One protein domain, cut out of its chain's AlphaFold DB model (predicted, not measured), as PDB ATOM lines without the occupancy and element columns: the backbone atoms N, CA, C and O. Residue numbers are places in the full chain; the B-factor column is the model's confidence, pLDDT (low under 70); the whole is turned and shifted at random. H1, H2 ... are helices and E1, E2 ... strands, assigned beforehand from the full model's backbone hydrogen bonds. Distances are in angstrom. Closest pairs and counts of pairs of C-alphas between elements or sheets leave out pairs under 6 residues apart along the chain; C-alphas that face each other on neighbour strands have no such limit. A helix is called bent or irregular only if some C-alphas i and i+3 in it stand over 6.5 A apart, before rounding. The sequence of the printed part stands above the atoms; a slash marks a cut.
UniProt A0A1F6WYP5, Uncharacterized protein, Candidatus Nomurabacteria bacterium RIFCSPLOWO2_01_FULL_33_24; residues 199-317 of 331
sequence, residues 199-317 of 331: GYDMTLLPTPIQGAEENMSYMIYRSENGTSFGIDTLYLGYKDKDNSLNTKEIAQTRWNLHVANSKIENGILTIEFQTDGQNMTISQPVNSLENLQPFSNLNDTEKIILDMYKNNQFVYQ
ATOM      1  N   GLY A 199      60.608  77.015  83.032       40.72
ATOM      2  CA  GLY A 199      62.017  76.984  82.581       40.72
ATOM      3  C   GLY A 199      62.765  75.639  82.544       40.72
ATOM      4  O   GLY A 199      63.939  75.535  82.912       40.72
ATOM      5  N   TYR A 200      62.124  74.599  82.030       47.91
ATOM      6  CA  TYR A 200      62.764  73.316  81.761       47.91
ATOM      7  C   TYR A 200      63.534  73.321  80.426       47.91
ATOM      8  O   TYR A 200      62.918  73.448  79.372       47.91
ATOM      9  N   ASP A 201      64.866  73.172  80.465       48.50
ATOM     10  CA  ASP A 201      65.707  72.913  79.285       48.50
ATOM     11  C   ASP A 201      65.528  71.450  78.868       48.50
ATOM     12  O   ASP A 201      65.718  70.530  79.673       48.50
ATOM     13  N   MET A 202      65.074  71.237  77.638       52.56
ATOM     14  CA  MET A 202      64.750  69.920  77.099       52.56
ATOM     15  C   MET A 202      65.830  69.508  76.113       52.56
ATOM     16  O   MET A 202      65.966  70.093  75.041       52.56
ATOM     17  N   THR A 203      66.550  68.450  76.438       50.34
ATOM     18  CA  THR A 203      67.629  67.913  75.600       50.34
ATOM     19  C   THR A 203      67.236  66.644  74.859       50.34
ATOM     20  O   THR A 203      67.924  66.241  73.924       50.34
ATOM     21  N   LEU A 204      66.106  66.029  75.227       54.31
ATOM     22  CA  LEU A 204      65.554  64.857  74.556       54.31
ATOM     23  C   LEU A 204      64.131  65.121  74.066       54.31
ATOM     24  O   LEU A 204      63.321  65.761  74.737       54.31
ATOM     25  N   LEU A 205      63.825  64.582  72.884       58.12
ATOM     26  CA  LEU A 205      62.481  64.620  72.321       58.12
ATOM     27  C   LEU A 205      61.523  63.763  73.170       58.12
ATOM     28  O   LEU A 205      61.908  62.671  73.602       58.12
ATOM     29  N   PRO A 206      60.271  64.210  73.385       66.12
ATOM     30  CA  PRO A 206      59.259  63.391  74.035       66.12
ATOM     31  C   PRO A 206      59.075  62.053  73.317       66.12
ATOM     32  O   PRO A 206      58.932  62.006  72.094       66.12
ATOM     33  N   THR A 207      59.061  60.966  74.083       68.75
ATOM     34  CA  THR A 207      58.846  59.613  73.558       68.75
ATOM     35  C   THR A 207      57.418  59.158  73.881       68.75
ATOM     36  O   THR A 207      57.025  59.224  75.052       68.75
ATOM     37  N   PRO A 208      56.622  58.720  72.884       73.19
ATOM     38  CA  PRO A 208      55.294  58.154  73.114       73.19
ATOM     39  C   PRO A 208      55.345  56.881  73.965       73.19
ATOM     40  O   PRO A 208      56.275  56.084  73.849       73.19
ATOM     41  N   ILE A 209      54.316  56.666  74.782       77.00
ATOM     42  CA  ILE A 209      54.193  55.465  75.617       77.00
ATOM     43  C   ILE A 209      53.484  54.346  74.832       77.00
ATOM     44  O   ILE A 209      52.427  54.567  74.242       77.00
ATOM     45  N   GLN A 210      54.035  53.128  74.843       80.44
ATOM     46  CA  GLN A 210      53.432  51.978  74.157       80.44
ATOM     47  C   GLN A 210      52.032  51.672  74.717       80.44
ATOM     48  O   GLN A 210      51.835  51.675  75.933       80.44
ATOM     49  N   GLY A 211      51.054  51.395  73.847       74.50
ATOM     50  CA  GLY A 211      49.659  51.175  74.259       74.50
ATOM     51  C   GLY A 211      48.878  52.463  74.550       74.50
ATOM     52  O   GLY A 211      47.701  52.402  74.895       74.50
ATOM     53  N   ALA A 212      49.503  53.633  74.372       70.50
ATOM     54  CA  ALA A 212      48.851  54.940  74.397       70.50
ATOM     55  C   ALA A 212      48.571  55.491  72.983       70.50
ATOM     56  O   ALA A 212      48.308  56.675  72.835       70.50
ATOM     57  N   GLU A 213      48.636  54.669  71.933       62.44
ATOM     58  CA  GLU A 213      48.605  55.101  70.520       62.44
ATOM     59  C   GLU A 213      47.316  55.845  70.121       62.44
ATOM     60  O   GLU A 213      47.357  56.761  69.304       62.44
ATOM     61  N   GLU A 214      46.185  55.526  70.754       54.31
ATOM     62  CA  GLU A 214      44.918  56.258  70.575       54.31
ATOM     63  C   GLU A 214      44.886  57.596  71.341       54.31
ATOM     64  O   GLU A 214      44.057  58.466  71.082       54.31
ATOM     65  N   ASN A 215      45.815  57.785  72.279       53.94
ATOM     66  CA  ASN A 215      45.915  58.909  73.193       53.94
ATOM     67  C   ASN A 215      47.336  59.492  73.142       53.94
ATOM     68  O   ASN A 215      48.152  59.230  74.024       53.94
ATOM     69  N   MET A 216      47.601  60.401  72.187       52.41
ATOM     70  CA  MET A 216      48.812  61.266  72.138       52.41
ATOM     71  C   MET A 216      49.140  61.982  73.474       52.41
ATOM     72  O   MET A 216      50.190  62.593  73.658       52.41
ATOM     73  N   SER A 217      48.191  61.914  74.395       55.81
ATOM     74  CA  SER A 217      48.142  62.261  75.800       55.81
ATOM     75  C   SER A 217      49.089  61.504  76.734       55.81
ATOM     76  O   SER A 217      48.822  61.566  77.918       55.81
ATOM     77  N   TYR A 218      50.099  60.745  76.303       58.44
ATOM     78  CA  TYR A 218      51.056  60.131  77.240       58.44
ATOM     79  C   TYR A 218      52.454  60.094  76.634       58.44
ATOM     80  O   TYR A 218      52.727  59.342  75.698       58.44
ATOM     81  N   MET A 219      53.337  60.925  77.177       62.47
ATOM     82  CA  MET A 219      54.718  61.050  76.716       62.47
ATOM     83  C   MET A 219      55.667  61.147  77.898       62.47
ATOM     84  O   MET A 219      55.313  61.728  78.928       62.47
ATOM     85  N   ILE A 220      56.886  60.654  77.716       57.53
ATOM     86  CA  ILE A 220      57.964  60.822  78.684       57.53
ATOM     87  C   ILE A 220      59.058  61.686  78.070       57.53
ATOM     88  O   ILE A 220      59.449  61.470  76.924       57.53
ATOM     89  N   TYR A 221      59.557  62.656  78.831       67.06
ATOM     90  CA  TYR A 221      60.725  63.444  78.444       67.06
ATOM     91  C   TYR A 221      61.622  63.735  79.647       67.06
ATOM     92  O   TYR A 221      61.161  63.823  80.788       67.06
ATOM     93  N   ARG A 222      62.917  63.873  79.367       60.81
ATOM     94  CA  ARG A 222      63.961  64.223  80.332       60.81
ATOM     95  C   ARG A 222      64.376  65.672  80.098       60.81
ATOM     96  O   ARG A 222      64.635  66.062  78.963       60.81
ATOM     97  N   SER A 223      64.455  66.451  81.169       57.72
ATOM     98  CA  SER A 223      65.132  67.747  81.164       57.72
ATOM     99  C   SER A 223      66.569  67.549  81.654       57.72
ATOM    100  O   SER A 223      66.758  67.154  82.805       57.72
ATOM    101  N   GLU A 224      67.568  67.813  80.801       50.47
ATOM    102  CA  GLU A 224      68.992  67.930  81.185       50.47
ATOM    103  C   GLU A 224      69.353  69.384  81.539       50.47
ATOM    104  O   GLU A 224      70.458  69.863  81.271       50.47
ATOM    105  N   ASN A 225      68.473  70.089  82.255       46.28
ATOM    106  CA  ASN A 225      68.866  71.332  82.938       46.28
ATOM    107  C   ASN A 225      70.106  71.140  83.855       46.28
ATOM    108  O   ASN A 225      70.699  72.097  84.352       46.28
ATOM    109  N   GLY A 226      70.509  69.890  84.089       42.50
ATOM    110  CA  GLY A 226      71.658  69.456  84.853       42.50
ATOM    111  C   GLY A 226      73.002  69.348  84.133       42.50
ATOM    112  O   GLY A 226      73.912  68.832  84.767       42.50
ATOM    113  N   THR A 227      73.244  69.825  82.911       39.84
ATOM    114  CA  THR A 227      74.665  69.889  82.468       39.84
ATOM    115  C   THR A 227      75.493  70.879  83.308       39.84
ATOM    116  O   THR A 227      76.705  70.720  83.428       39.84
ATOM    117  N   SER A 228      74.839  71.832  83.989       46.00
ATOM    118  CA  SER A 228      75.491  72.782  84.910       46.00
ATOM    119  C   SER A 228      75.549  72.316  86.378       46.00
ATOM    120  O   SER A 228      76.440  72.749  87.106       46.00
ATOM    121  N   PHE A 229      74.632  71.443  86.831       51.88
ATOM    122  CA  PHE A 229      74.508  71.028  88.249       51.88
ATOM    123  C   PHE A 229      74.347  69.515  88.491       51.88
ATOM    124  O   PHE A 229      74.370  69.073  89.638       51.88
ATOM    125  N   GLY A 230      74.197  68.713  87.441       63.25
ATOM    126  CA  GLY A 230      74.118  67.257  87.511       63.25
ATOM    127  C   GLY A 230      72.776  66.662  87.910       63.25
ATOM    128  O   GLY A 230      72.764  65.561  88.447       63.25
ATOM    129  N   ILE A 231      71.663  67.370  87.696       71.75
ATOM    130  CA  ILE A 231      70.315  66.910  88.060       71.75
ATOM    131  C   ILE A 231      69.473  66.679  86.801       71.75
ATOM    132  O   ILE A 231      69.240  67.608  86.030       71.75
ATOM    133  N   ASP A 232      68.981  65.457  86.636       74.31
ATOM    134  CA  ASP A 232      68.032  65.060  85.603       74.31
ATOM    135  C   ASP A 232      66.617  65.016  86.174       74.31
ATOM    136  O   ASP A 232      66.395  64.534  87.284       74.31
ATOM    137  N   THR A 233      65.632  65.490  85.414       75.69
ATOM    138  CA  THR A 233      64.221  65.330  85.794       75.69
ATOM    139  C   THR A 233      63.424  64.669  84.683       75.69
ATOM    140  O   THR A 233      63.497  65.080  83.524       75.69
ATOM    141  N   LEU A 234      62.662  63.643  85.048       77.81
ATOM    142  CA  LEU A 234      61.743  62.908  84.195       77.81
ATOM    143  C   LEU A 234      60.323  63.430  84.378       77.81
ATOM    144  O   LEU A 234      59.829  63.510  85.506       77.81
ATOM    145  N   TYR A 235      59.652  63.702  83.269       78.75
ATOM    146  CA  TYR A 235      58.282  64.193  83.241       78.75
ATOM    147  C   TYR A 235      57.367  63.262  82.456       78.75
ATOM    148  O   TYR A 235      57.777  62.657  81.468       78.75
ATOM    149  N   LEU A 236      56.104  63.223  82.873       78.25
ATOM    150  CA  LEU A 236      54.982  62.652  82.140       78.25
ATOM    151  C   LEU A 236      54.089  63.788  81.652       78.25
ATOM    152  O   LEU A 236      53.517  64.517  82.462       78.25
ATOM    153  N   GLY A 237      53.932  63.925  80.342       77.94
ATOM    154  CA  GLY A 237      52.859  64.739  79.772       77.94
ATOM    155  C   GLY A 237      51.591  63.906  79.654       77.94
ATOM    156  O   GLY A 237      51.669  62.803  79.113       77.94
ATOM    157  N   TYR A 238      50.449  64.415  80.134       74.12
ATOM    158  CA  TYR A 238      49.165  63.741  79.970       74.12
ATOM    159  C   TYR A 238      47.944  64.622  79.722       74.12
ATOM    160  O   TYR A 238      47.977  65.806  80.026       74.12
ATOM    161  N   LYS A 239      46.861  64.067  79.157       71.69
ATOM    162  CA  LYS A 239      45.564  64.768  79.065       71.69
ATOM    163  C   LYS A 239      44.637  64.352  80.197       71.69
ATOM    164  O   LYS A 239      44.503  63.163  80.476       71.69
ATOM    165  N   ASP A 240      44.001  65.334  80.815       68.38
ATOM    166  CA  ASP A 240      42.984  65.117  81.840       68.38
ATOM    167  C   ASP A 240      41.599  64.867  81.204       68.38
ATOM    168  O   ASP A 240      41.436  64.922  79.981       68.38
ATOM    169  N   LYS A 241      40.586  64.565  82.022       71.88
ATOM    170  CA  LYS A 241      39.217  64.214  81.599       71.88
ATOM    171  C   LYS A 241      38.538  65.295  80.755       71.88
ATOM    172  O   LYS A 241      37.633  64.985  79.986       71.88
ATOM    173  N   ASP A 242      38.954  66.545  80.907       75.25
ATOM    174  CA  ASP A 242      38.474  67.706  80.152       75.25
ATOM    175  C   ASP A 242      39.276  67.966  78.861       75.25
ATOM    176  O   ASP A 242      39.105  69.005  78.224       75.25
ATOM    177  N   ASN A 243      40.147  67.029  78.470       67.75
ATOM    178  CA  ASN A 243      41.125  67.145  77.385       67.75
ATOM    179  C   ASN A 243      42.208  68.215  77.596       67.75
ATOM    180  O   ASN A 243      42.991  68.468  76.671       67.75
ATOM    181  N   SER A 244      42.315  68.819  78.783       68.00
ATOM    182  CA  SER A 244      43.413  69.732  79.088       68.00
ATOM    183  C   SER A 244      44.735  68.972  79.162       68.00
ATOM    184  O   SER A 244      44.831  67.890  79.743       68.00
ATOM    185  N   LEU A 245      45.778  69.529  78.543       65.62
ATOM    186  CA  LEU A 245      47.118  68.955  78.607       65.62
ATOM    187  C   LEU A 245      47.800  69.385  79.907       65.62
ATOM    188  O   LEU A 245      47.951  70.577  80.169       65.62
ATOM    189  N   ASN A 246      48.284  68.418  80.668       71.88
ATOM    190  CA  ASN A 246      48.960  68.553  81.947       71.88
ATOM    191  C   ASN A 246      50.315  67.843  81.923       71.88
ATOM    192  O   ASN A 246      50.621  67.055  81.033       71.88
ATOM    193  N   THR A 247      51.158  68.164  82.895       73.31
ATOM    194  CA  THR A 247      52.490  67.574  83.048       73.31
ATOM    195  C   THR A 247      52.712  67.227  84.508       73.31
ATOM    196  O   THR A 247      52.340  68.006  85.387       73.31
ATOM    197  N   LYS A 248      53.344  66.087  84.773       77.00
ATOM    198  CA  LYS A 248      53.680  65.623  86.118       77.00
ATOM    199  C   LYS A 248      55.152  65.249  86.195       77.00
ATOM    200  O   LYS A 248      55.671  64.609  85.289       77.00
ATOM    201  N   GLU A 249      55.808  65.641  87.281       80.88
ATOM    202  CA  GLU A 249      57.143  65.144  87.620       80.88
ATOM    203  C   GLU A 249      57.064  63.670  88.028       80.88
ATOM    204  O   GLU A 249      56.179  63.277  88.788       80.88
ATOM    205  N   ILE A 250      57.990  62.865  87.513       83.19
ATOM    206  CA  ILE A 250      58.036  61.409  87.697       83.19
ATOM    207  C   ILE A 250      59.265  61.002  88.489       83.19
ATOM    208  O   ILE A 250      59.164  60.198  89.413       83.19
ATOM    209  N   ALA A 251      60.420  61.566  88.149       82.81
ATOM    210  CA  ALA A 251      61.665  61.291  88.843       82.81
ATOM    211  C   ALA A 251      62.589  62.508  88.798       82.81
ATOM    212  O   ALA A 251      62.659  63.176  87.775       82.81
ATOM    213  N   GLN A 252      63.312  62.773  89.879       82.50
ATOM    214  CA  GLN A 252      64.395  63.751  89.960       82.50
ATOM    215  C   GLN A 252      65.640  63.031  90.449       82.50
ATOM    216  O   GLN A 252      65.645  62.497  91.563       82.50
ATOM    217  N   THR A 253      66.676  62.981  89.623       77.94
ATOM    218  CA  THR A 253      67.857  62.193  89.943       77.94
ATOM    219  C   THR A 253      69.156  62.930  89.704       77.94
ATOM    220  O   THR A 253      69.232  63.849  88.891       77.94
ATOM    221  N   ARG A 254      70.192  62.540  90.442       72.31
ATOM    222  CA  ARG A 254      71.549  63.028  90.223       72.31
ATOM    223  C   ARG A 254      72.233  62.177  89.152       72.31
ATOM    224  O   ARG A 254      72.476  61.013  89.409       72.31
ATOM    225  N   TRP A 255      72.582  62.789  88.022       66.12
ATOM    226  CA  TRP A 255      73.267  62.209  86.857       66.12
ATOM    227  C   TRP A 255      72.628  60.935  86.254       66.12
ATOM    228  O   TRP A 255      72.335  59.956  86.926       66.12
ATOM    229  N   ASN A 256      72.561  60.886  84.923       68.06
ATOM    230  CA  ASN A 256      72.254  59.682  84.146       68.06
ATOM    231  C   ASN A 256      70.897  59.047  84.472       68.06
ATOM    232  O   ASN A 256      70.816  57.918  84.958       68.06
ATOM    233  N   LEU A 257      69.827  59.744  84.098       75.69
ATOM    234  CA  LEU A 257      68.508  59.134  83.967       75.69
ATOM    235  C   LEU A 257      68.317  58.517  82.572       75.69
ATOM    236  O   LEU A 257      68.387  59.213  81.553       75.69
ATOM    237  N   HIS A 258      68.018  57.220  82.520       78.62
ATOM    238  CA  HIS A 258      67.707  56.506  81.280       78.62
ATOM    239  C   HIS A 258      66.352  55.808  81.376       78.62
ATOM    240  O   HIS A 258      66.145  54.984  82.255       78.62
ATOM    241  N   VAL A 259      65.428  56.109  80.468       81.81
ATOM    242  CA  VAL A 259      64.147  55.393  80.394       81.81
ATOM    243  C   VAL A 259      64.367  54.111  79.602       81.81
ATOM    244  O   VAL A 259      64.689  54.172  78.420       81.81
ATOM    245  N   ALA A 260      64.201  52.965  80.256       82.75
ATOM    246  CA  ALA A 260      64.375  51.658  79.635       82.75
ATOM    247  C   ALA A 260      63.105  51.214  78.898       82.75
ATOM    248  O   ALA A 260      63.180  50.649  77.808       82.75
ATOM    249  N   ASN A 261      61.936  51.469  79.492       83.88
ATOM    250  CA  ASN A 261      60.653  51.084  78.923       83.88
ATOM    251  C   ASN A 261      59.514  51.936  79.495       83.88
ATOM    252  O   ASN A 261      59.554  52.376  80.644       83.88
ATOM    253  N   SER A 262      58.458  52.119  78.712       86.50
ATOM    254  CA  SER A 262      57.223  52.732  79.184       86.50
ATOM    255  C   SER A 262      56.029  52.194  78.421       86.50
ATOM    256  O   SER A 262      55.999  52.268  77.189       86.50
ATOM    257  N   LYS A 263      55.025  51.704  79.147       89.06
ATOM    258  CA  LYS A 263      53.823  51.121  78.546       89.06
ATOM    259  C   LYS A 263      52.575  51.333  79.388       89.06
ATOM    260  O   LYS A 263      52.656  51.471  80.609       89.06
ATOM    261  N   ILE A 264      51.422  51.300  78.729       88.38
ATOM    262  CA  ILE A 264      50.112  51.194  79.366       88.38
ATOM    263  C   ILE A 264      49.528  49.821  79.048       88.38
ATOM    264  O   ILE A 264      49.281  49.491  77.891       88.38
ATOM    265  N   GLU A 265      49.265  49.034  80.085       88.94
ATOM    266  CA  GLU A 265      48.580  47.744  79.978       88.94
ATOM    267  C   GLU A 265      47.480  47.671  81.034       88.94
ATOM    268  O   GLU A 265      47.696  48.000  82.200       88.94
ATOM    269  N   ASN A 266      46.276  47.253  80.630       88.62
ATOM    270  CA  ASN A 266      45.112  47.122  81.517       88.62
ATOM    271  C   ASN A 266      44.809  48.395  82.342       88.62
ATOM    272  O   ASN A 266      44.401  48.314  83.499       88.62
ATOM    273  N   GLY A 267      45.028  49.578  81.754       86.31
ATOM    274  CA  GLY A 267      44.797  50.871  82.410       86.31
ATOM    275  C   GLY A 267      45.850  51.265  83.455       86.31
ATOM    276  O   GLY A 267      45.649  52.243  84.181       86.31
ATOM    277  N   ILE A 268      46.962  50.533  83.536       88.88
ATOM    278  CA  ILE A 268      48.095  50.826  84.414       88.88
ATOM    279  C   ILE A 268      49.250  51.337  83.559       88.88
ATOM    280  O   ILE A 268      49.694  50.653  82.638       88.88
ATOM    281  N   LEU A 269      49.735  52.534  83.883       88.38
ATOM    282  CA  LEU A 269      50.975  53.076  83.346       88.38
ATOM    283  C   LEU A 269      52.148  52.479  84.118       88.38
ATOM    284  O   LEU A 269      52.204  52.626  85.340       88.38
ATOM    285  N   THR A 270      53.090  51.873  83.405       90.31
ATOM    286  CA  THR A 270      54.365  51.404  83.948       90.31
ATOM    287  C   THR A 270      55.512  52.116  83.246       90.31
ATOM    288  O   THR A 270      55.578  52.130  82.016       90.31
ATOM    289  N   ILE A 271      56.413  52.696  84.036       88.50
ATOM    290  CA  ILE A 271      57.628  53.371  83.581       88.50
ATOM    291  C   ILE A 271      58.818  52.708  84.262       88.50
ATOM    292  O   ILE A 271      58.920  52.716  85.490       88.50
ATOM    293  N   GLU A 272      59.721  52.162  83.461       89.56
ATOM    294  CA  GLU A 272      60.986  51.585  83.893       89.56
ATOM    295  C   GLU A 272      62.109  52.543  83.508       89.56
ATOM    296  O   GLU A 272      62.270  52.905  82.339       89.56
ATOM    297  N   PHE A 273      62.890  52.969  84.493       85.62
ATOM    298  CA  PHE A 273      64.019  53.862  84.278       85.62
ATOM    299  C   PHE A 273      65.205  53.452  85.144       85.62
ATOM    300  O   PHE A 273      65.049  52.823  86.185       85.62
ATOM    301  N   GLN A 274      66.400  53.807  84.707       84.88
ATOM    302  CA  GLN A 274      67.644  53.580  85.411       84.88
ATOM    303  C   GLN A 274      68.209  54.917  85.883       84.88
ATOM    304  O   GLN A 274      68.177  55.905  85.149       84.88
ATOM    305  N   THR A 275      68.734  54.928  87.103       81.06
ATOM    306  CA  THR A 275      69.480  56.047  87.686       81.06
ATOM    307  C   THR A 275      70.576  55.493  88.579       81.06
ATOM    308  O   THR A 275      70.340  54.527  89.300       81.06
ATOM    309  N   ASP A 276      71.786  56.054  88.522       76.00
ATOM    310  CA  ASP A 276      72.927  55.597  89.337       76.00
ATOM    311  C   ASP A 276      73.184  54.075  89.268       76.00
ATOM    312  O   ASP A 276      73.554  53.423  90.246       76.00
ATOM    313  N   GLY A 277      72.935  53.471  88.101       76.50
ATOM    314  CA  GLY A 277      73.067  52.027  87.897       76.50
ATOM    315  C   GLY A 277      71.952  51.176  88.522       76.50
ATOM    316  O   GLY A 277      71.972  49.957  88.358       76.50
ATOM    317  N   GLN A 278      70.966  51.781  89.188       82.94
ATOM    318  CA  GLN A 278      69.814  51.106  89.783       82.94
ATOM    319  C   GLN A 278      68.592  51.181  88.871       82.94
ATOM    320  O   GLN A 278      68.266  52.242  88.340       82.94
ATOM    321  N   ASN A 279      67.897  50.052  88.720       88.31
ATOM    322  CA  ASN A 279      66.634  49.989  87.994       88.31
ATOM    323  C   ASN A 279      65.482  50.365  88.921       88.31
ATOM    324  O   ASN A 279      65.318  49.790  89.997       88.31
ATOM    325  N   MET A 280      64.673  51.303  88.457       88.81
ATOM    326  CA  MET A 280      63.510  51.836  89.136       88.81
ATOM    327  C   MET A 280      62.269  51.567  88.292       88.81
ATOM    328  O   MET A 280      62.305  51.607  87.060       88.81
ATOM    329  N   THR A 281      61.151  51.328  88.968       90.62
ATOM    330  CA  THR A 281      59.860  51.122  88.315       90.62
ATOM    331  C   THR A 281      58.798  51.937  89.024       90.62
ATOM    332  O   THR A 281      58.666  51.881  90.247       90.62
ATOM    333  N   ILE A 282      58.025  52.679  88.241       87.88
ATOM    334  CA  ILE A 282      56.816  53.363  88.689       87.88
ATOM    335  C   ILE A 282      55.637  52.703  87.989       87.88
ATOM    336  O   ILE A 282      55.625  52.611  86.763       87.88
ATOM    337  N   SER A 283      54.642  52.279  88.766       89.56
ATOM    338  CA  SER A 283      53.395  51.715  88.251       89.56
ATOM    339  C   SER A 283      52.207  52.396  88.913       89.56
ATOM    340  O   SER A 283      52.056  52.325  90.132       89.56
ATOM    341  N   GLN A 284      51.361  53.050  88.118       87.56
ATOM    342  CA  GLN A 284      50.218  53.816  88.612       87.56
ATOM    343  C   GLN A 284      49.012  53.665  87.669       87.56
ATOM    344  O   GLN A 284      49.174  53.723  86.448       87.56
ATOM    345  N   PRO A 285      47.784  53.519  88.198       88.94
ATOM    346  CA  PRO A 285      46.574  53.623  87.393       88.94
ATOM    347  C   PRO A 285      46.486  54.967  86.665       88.94
ATOM    348  O   PRO A 285      46.658  56.027  87.271       88.94
ATOM    349  N   VAL A 286      46.148  54.926  85.376       84.19
ATOM    350  CA  VAL A 286      46.079  56.119  84.513       84.19
ATOM    351  C   VAL A 286      45.067  57.152  85.033       84.19
ATOM    352  O   VAL A 286      45.277  58.356  84.938       84.19
ATOM    353  N   ASN A 287      43.987  56.698  85.672       83.38
ATOM    354  CA  ASN A 287      42.967  57.571  86.262       83.38
ATOM    355  C   ASN A 287      43.407  58.293  87.552       83.38
ATOM    356  O   ASN A 287      42.622  59.060  88.102       83.38
ATOM    357  N   SER A 288      44.614  58.017  88.049       83.25
ATOM    358  CA  SER A 288      45.131  58.503  89.333       83.25
ATOM    359  C   SER A 288      46.490  59.199  89.186       83.25
ATOM    360  O   SER A 288      47.218  59.346  90.167       83.25
ATOM    361  N   LEU A 289      46.856  59.607  87.966       78.56
ATOM    362  CA  LEU A 289      48.160  60.212  87.658       78.56
ATOM    363  C   LEU A 289      48.363  61.587  88.303       78.56
ATOM    364  O   LEU A 289      49.491  61.948  88.629       78.56
ATOM    365  N   GLU A 290      47.285  62.324  88.572       76.06
ATOM    366  CA  GLU A 290      47.336  63.587  89.322       76.06
ATOM    367  C   GLU A 290      47.983  63.422  90.711       76.06
ATOM    368  O   GLU A 290      48.677  64.322  91.191       76.06
ATOM    369  N   ASN A 291      47.827  62.239  91.316       81.31
ATOM    370  CA  ASN A 291      48.303  61.913  92.659       81.31
ATOM    371  C   ASN A 291      49.694  61.271  92.666       81.31
ATOM    372  O   ASN A 291      50.230  60.986  93.739       81.31
ATOM    373  N   LEU A 292      50.278  61.045  91.486       82.12
ATOM    374  CA  LEU A 292      51.579  60.412  91.357       82.12
ATOM    375  C   LEU A 292      52.643  61.230  92.097       82.12
ATOM    376  O   LEU A 292      52.802  62.428  91.855       82.12
ATOM    377  N   GLN A 293      53.346  60.577  93.018       82.69
ATOM    378  CA  GLN A 293      54.453  61.187  93.742       82.69
ATOM    379  C   GLN A 293      55.749  60.950  92.966       82.69
ATOM    380  O   GLN A 293      56.033  59.797  92.630       82.69
ATOM    381  N   PRO A 294      56.531  62.002  92.674       81.94
ATOM    382  CA  PRO A 294      57.796  61.834  91.983       81.94
ATOM    383  C   PRO A 294      58.795  61.087  92.867       81.94
ATOM    384  O   PRO A 294      58.920  61.354  94.065       81.94
ATOM    385  N   PHE A 295      59.555  60.184  92.258       86.25
ATOM    386  CA  PHE A 295      60.774  59.671  92.866       86.25
ATOM    387  C   PHE A 295      61.817  60.795  92.949       86.25
ATOM    388  O   PHE A 295      61.962  61.581  92.017       86.25
ATOM    389  N   SER A 296      62.573  60.882  94.040       85.62
ATOM    390  CA  SER A 296      63.695  61.818  94.133       85.62
ATOM    391  C   SER A 296      64.811  61.223  94.976       85.62
ATOM    392  O   SER A 296      64.561  60.795  96.103       85.62
ATOM    393  N   ASN A 297      66.033  61.209  94.441       83.12
ATOM    394  CA  ASN A 297      67.237  60.848  95.199       83.12
ATOM    395  C   ASN A 297      68.098  62.071  95.569       83.12
ATOM    396  O   ASN A 297      69.218  61.915  96.050       83.12
ATOM    397  N   LEU A 298      67.558  63.277  95.375       78.69
ATOM    398  CA  LEU A 298      68.235  64.528  95.701       78.69
ATOM    399  C   LEU A 298      68.276  64.759  97.214       78.69
ATOM    400  O   LEU A 298      67.287  64.536  97.926       78.69
ATOM    401  N   ASN A 299      69.400  65.278  97.703       78.19
ATOM    402  CA  ASN A 299      69.503  65.781  99.070       78.19
ATOM    403  C   ASN A 299      68.843  67.168  99.216       78.19
ATOM    404  O   ASN A 299      68.487  67.821  98.236       78.19
ATOM    405  N   ASP A 300      68.683  67.637 100.453       74.25
ATOM    406  CA  ASP A 300      67.972  68.893 100.733       74.25
ATOM    407  C   ASP A 300      68.643  70.120 100.101       74.25
ATOM    408  O   ASP A 300      67.961  71.036  99.652       74.25
ATOM    409  N   THR A 301      69.975  70.131 100.009       67.31
ATOM    410  CA  THR A 301      70.711  71.231  99.367       67.31
ATOM    411  C   THR A 301      70.481  71.238  97.857       67.31
ATOM    412  O   THR A 301      70.244  72.291  97.275       67.31
ATOM    413  N   GLU A 302      70.498  70.067  97.221       69.00
ATOM    414  CA  GLU A 302      70.220  69.906  95.788       69.00
ATOM    415  C   GLU A 302      68.781  70.304  95.440       69.00
ATOM    416  O   GLU A 302      68.565  70.982  94.437       69.00
ATOM    417  N   LYS A 303      67.811  69.965  96.297       70.00
ATOM    418  CA  LYS A 303      66.416  70.414  96.154       70.00
ATOM    419  C   LYS A 303      66.305  71.933  96.221       70.00
ATOM    420  O   LYS A 303      65.690  72.532  95.349       70.00
ATOM    421  N   ILE A 304      66.964  72.563  97.197       64.94
ATOM    422  CA  ILE A 304      66.990  74.028  97.325       64.94
ATOM    423  C   ILE A 304      67.612  74.675  96.081       64.94
ATOM    424  O   ILE A 304      67.070  75.653  95.572       64.94
ATOM    425  N   ILE A 305      68.719  74.134  95.562       60.31
ATOM    426  CA  ILE A 305      69.367  74.640  94.341       60.31
ATOM    427  C   ILE A 305      68.421  74.531  93.139       60.31
ATOM    428  O   ILE A 305      68.282  75.491  92.377       60.31
ATOM    429  N   LEU A 306      67.746  73.391  92.987       67.69
ATOM    430  CA  LEU A 306      66.783  73.167  91.912       67.69
ATOM    431  C   LEU A 306      65.584  74.123  92.015       67.69
ATOM    432  O   LEU A 306      65.184  74.712  91.013       67.69
ATOM    433  N   ASP A 307      65.050  74.334  93.218       65.94
ATOM    434  CA  ASP A 307      63.944  75.264  93.467       65.94
ATOM    435  C   ASP A 307      64.359  76.718  93.223       65.94
ATOM    436  O   ASP A 307      63.618  77.490  92.614       65.94
ATOM    437  N   MET A 308      65.566  77.106  93.646       57.56
ATOM    438  CA  MET A 308      66.130  78.419  93.334       57.56
ATOM    439  C   MET A 308      66.257  78.621  91.827       57.56
ATOM    440  O   MET A 308      65.933  79.703  91.339       57.56
ATOM    441  N   TYR A 309      66.692  77.604  91.084       59.16
ATOM    442  CA  TYR A 309      66.753  77.672  89.628       59.16
ATOM    443  C   TYR A 309      65.354  77.871  89.031       59.16
ATOM    444  O   TYR A 309      65.135  78.872  88.350       59.16
ATOM    445  N   LYS A 310      64.387  77.009  89.381       62.03
ATOM    446  CA  LYS A 310      62.978  77.104  88.948       62.03
ATOM    447  C   LYS A 310      62.380  78.492  89.204       62.03
ATOM    448  O   LYS A 310      61.795  79.103  88.316       62.03
ATOM    449  N   ASN A 311      62.588  79.034  90.402       58.59
ATOM    450  CA  ASN A 311      62.022  80.319  90.817       58.59
ATOM    451  C   ASN A 311      62.655  81.536  90.123       58.59
ATOM    452  O   ASN A 311      62.030  82.594  90.066       58.59
ATOM    453  N   ASN A 312      63.880  81.416  89.603       50.88
ATOM    454  CA  ASN A 312      64.606  82.528  88.980       50.88
ATOM    455  C   ASN A 312      64.615  82.474  87.444       50.88
ATOM    456  O   ASN A 312      65.238  83.318  86.806       50.88
ATOM    457  N   GLN A 313      63.903  81.531  86.826       53.22
ATOM    458  CA  GLN A 313      63.888  81.347  85.369       53.22
ATOM    459  C   GLN A 313      63.366  82.540  84.571       53.22
ATOM    460  O   GLN A 313      63.838  82.770  83.462       53.22
ATOM    461  N   PHE A 314      62.481  83.355  85.147       43.75
ATOM    462  CA  PHE A 314      62.036  84.608  84.530       43.75
ATOM    463  C   PHE A 314      63.205  85.578  84.258       43.75
ATOM    464  O   PHE A 314      63.247  86.229  83.218       43.75
ATOM    465  N   VAL A 315      64.211  85.614  85.142       41.84
ATOM    466  CA  VAL A 315      65.399  86.483  85.015       41.84
ATOM    467  C   VAL A 315      66.321  86.035  83.870       41.84
ATOM    468  O   VAL A 315      67.009  86.857  83.265       41.84
ATOM    469  N   TYR A 316      66.313  84.740  83.544       44.28
ATOM    470  CA  TYR A 316      67.096  84.164  82.446       44.28
ATOM    471  C   TYR A 316      66.378  84.246  81.086       44.28
ATOM    472  O   TYR A 316      67.031  84.112  80.057       44.28
ATOM    473  N   GLN A 317      65.062  84.494  81.071       42.09
ATOM    474  CA  GLN A 317      64.244  84.600  79.852       42.09
ATOM    475  C   GLN A 317      64.220  85.999  79.233       42.09
ATOM    476  O   GLN A 317      64.124  86.108  78.016       42.09
TER     477      GLN A 317
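AT A GLANCE: This is residues 199 to 317 of the 331 residues of an uncharacterized protein of Candidatus Nomurabacteria bacterium RIFCSPLOWO2_01_FULL_33_24 (UniProt A0A1F6WYP5). Two small three-stranded sheets lie partly face to face as a sandwich, with the short helix H1 at one end, close to both sheets; H2 only grazes the first sheet, E1 E2 E3, and is apart from the strands of the second. Residues 199 to 217, with no named element, run outside E1. The printed part has 119 residues, in order E1 E2 E3 E4 E5 E6 H1 H2: sheets E1 E2 E3 and E4 E5 E6, both antiparallel, class mixed. It is compact, radius of gyration of the C-alphas 14.5 A, spanning 39 by 33 by 24 A.

HOW THE PARTS SIT: Residues 207 to 208 pair antiparallel with 219 to 220 of E1, residues 218 to 223. E1, E2 (231 to 239) and E3 (245 to 254) form a strongly twisted meander, each strand the antiparallel neighbour of the one before; N 223 and O 233 are 2.9 A apart, N 246 and O 238 2.7 A, within hydrogen-bond range. E4 (258 to 265), E5 (268 to 275) and E6 (278 to 285) form a second meander, its C-alphas up to 3.5 A off their best plane and only just short of strongly twisted, with N 274 and O 258 at 2.7 A and N 271 and O 282 at 2.8 A, within hydrogen-bond range. The sheets' best planes stand 9 degrees apart; the closest C-alphas of E3 and E5, Thr 253 and Thr 275, are 6.7 A apart. H1 (286 to 291) is on both sheets, at heights of 9.6 A and 5.5 A. H2 (300 to 317) only grazes the first sheet with residues 302 to 306. O i to N i+4 pairs within range number 0 of 2 in H1, with 1 of 3 O i to N i+3 pairs, and 11 of 14 in H2.

IN THESE COORDINATES: E1 begins at C-alpha 218 (51.056, 60.131, 77.240); E3 spans 27.7 A, E2 26.4 A. H2, 26.4 A with a kink of 42 degrees near residue 311, ends at C-alpha 317 (64.244, 84.600, 79.852). Both helices are irregular: C-alphas 287 and 290 are 8.0 A apart, 311 and 314 7.6 A.

THE WHOLE: The farthest C-alphas, Asn 266 and Val 315, are 44.4 A apart. The printed part has no cut and no long link. Mean pLDDT of the printed part is 71.1, with residues 199 to 207, 213 to 230 and 304 to 317 among those under 70.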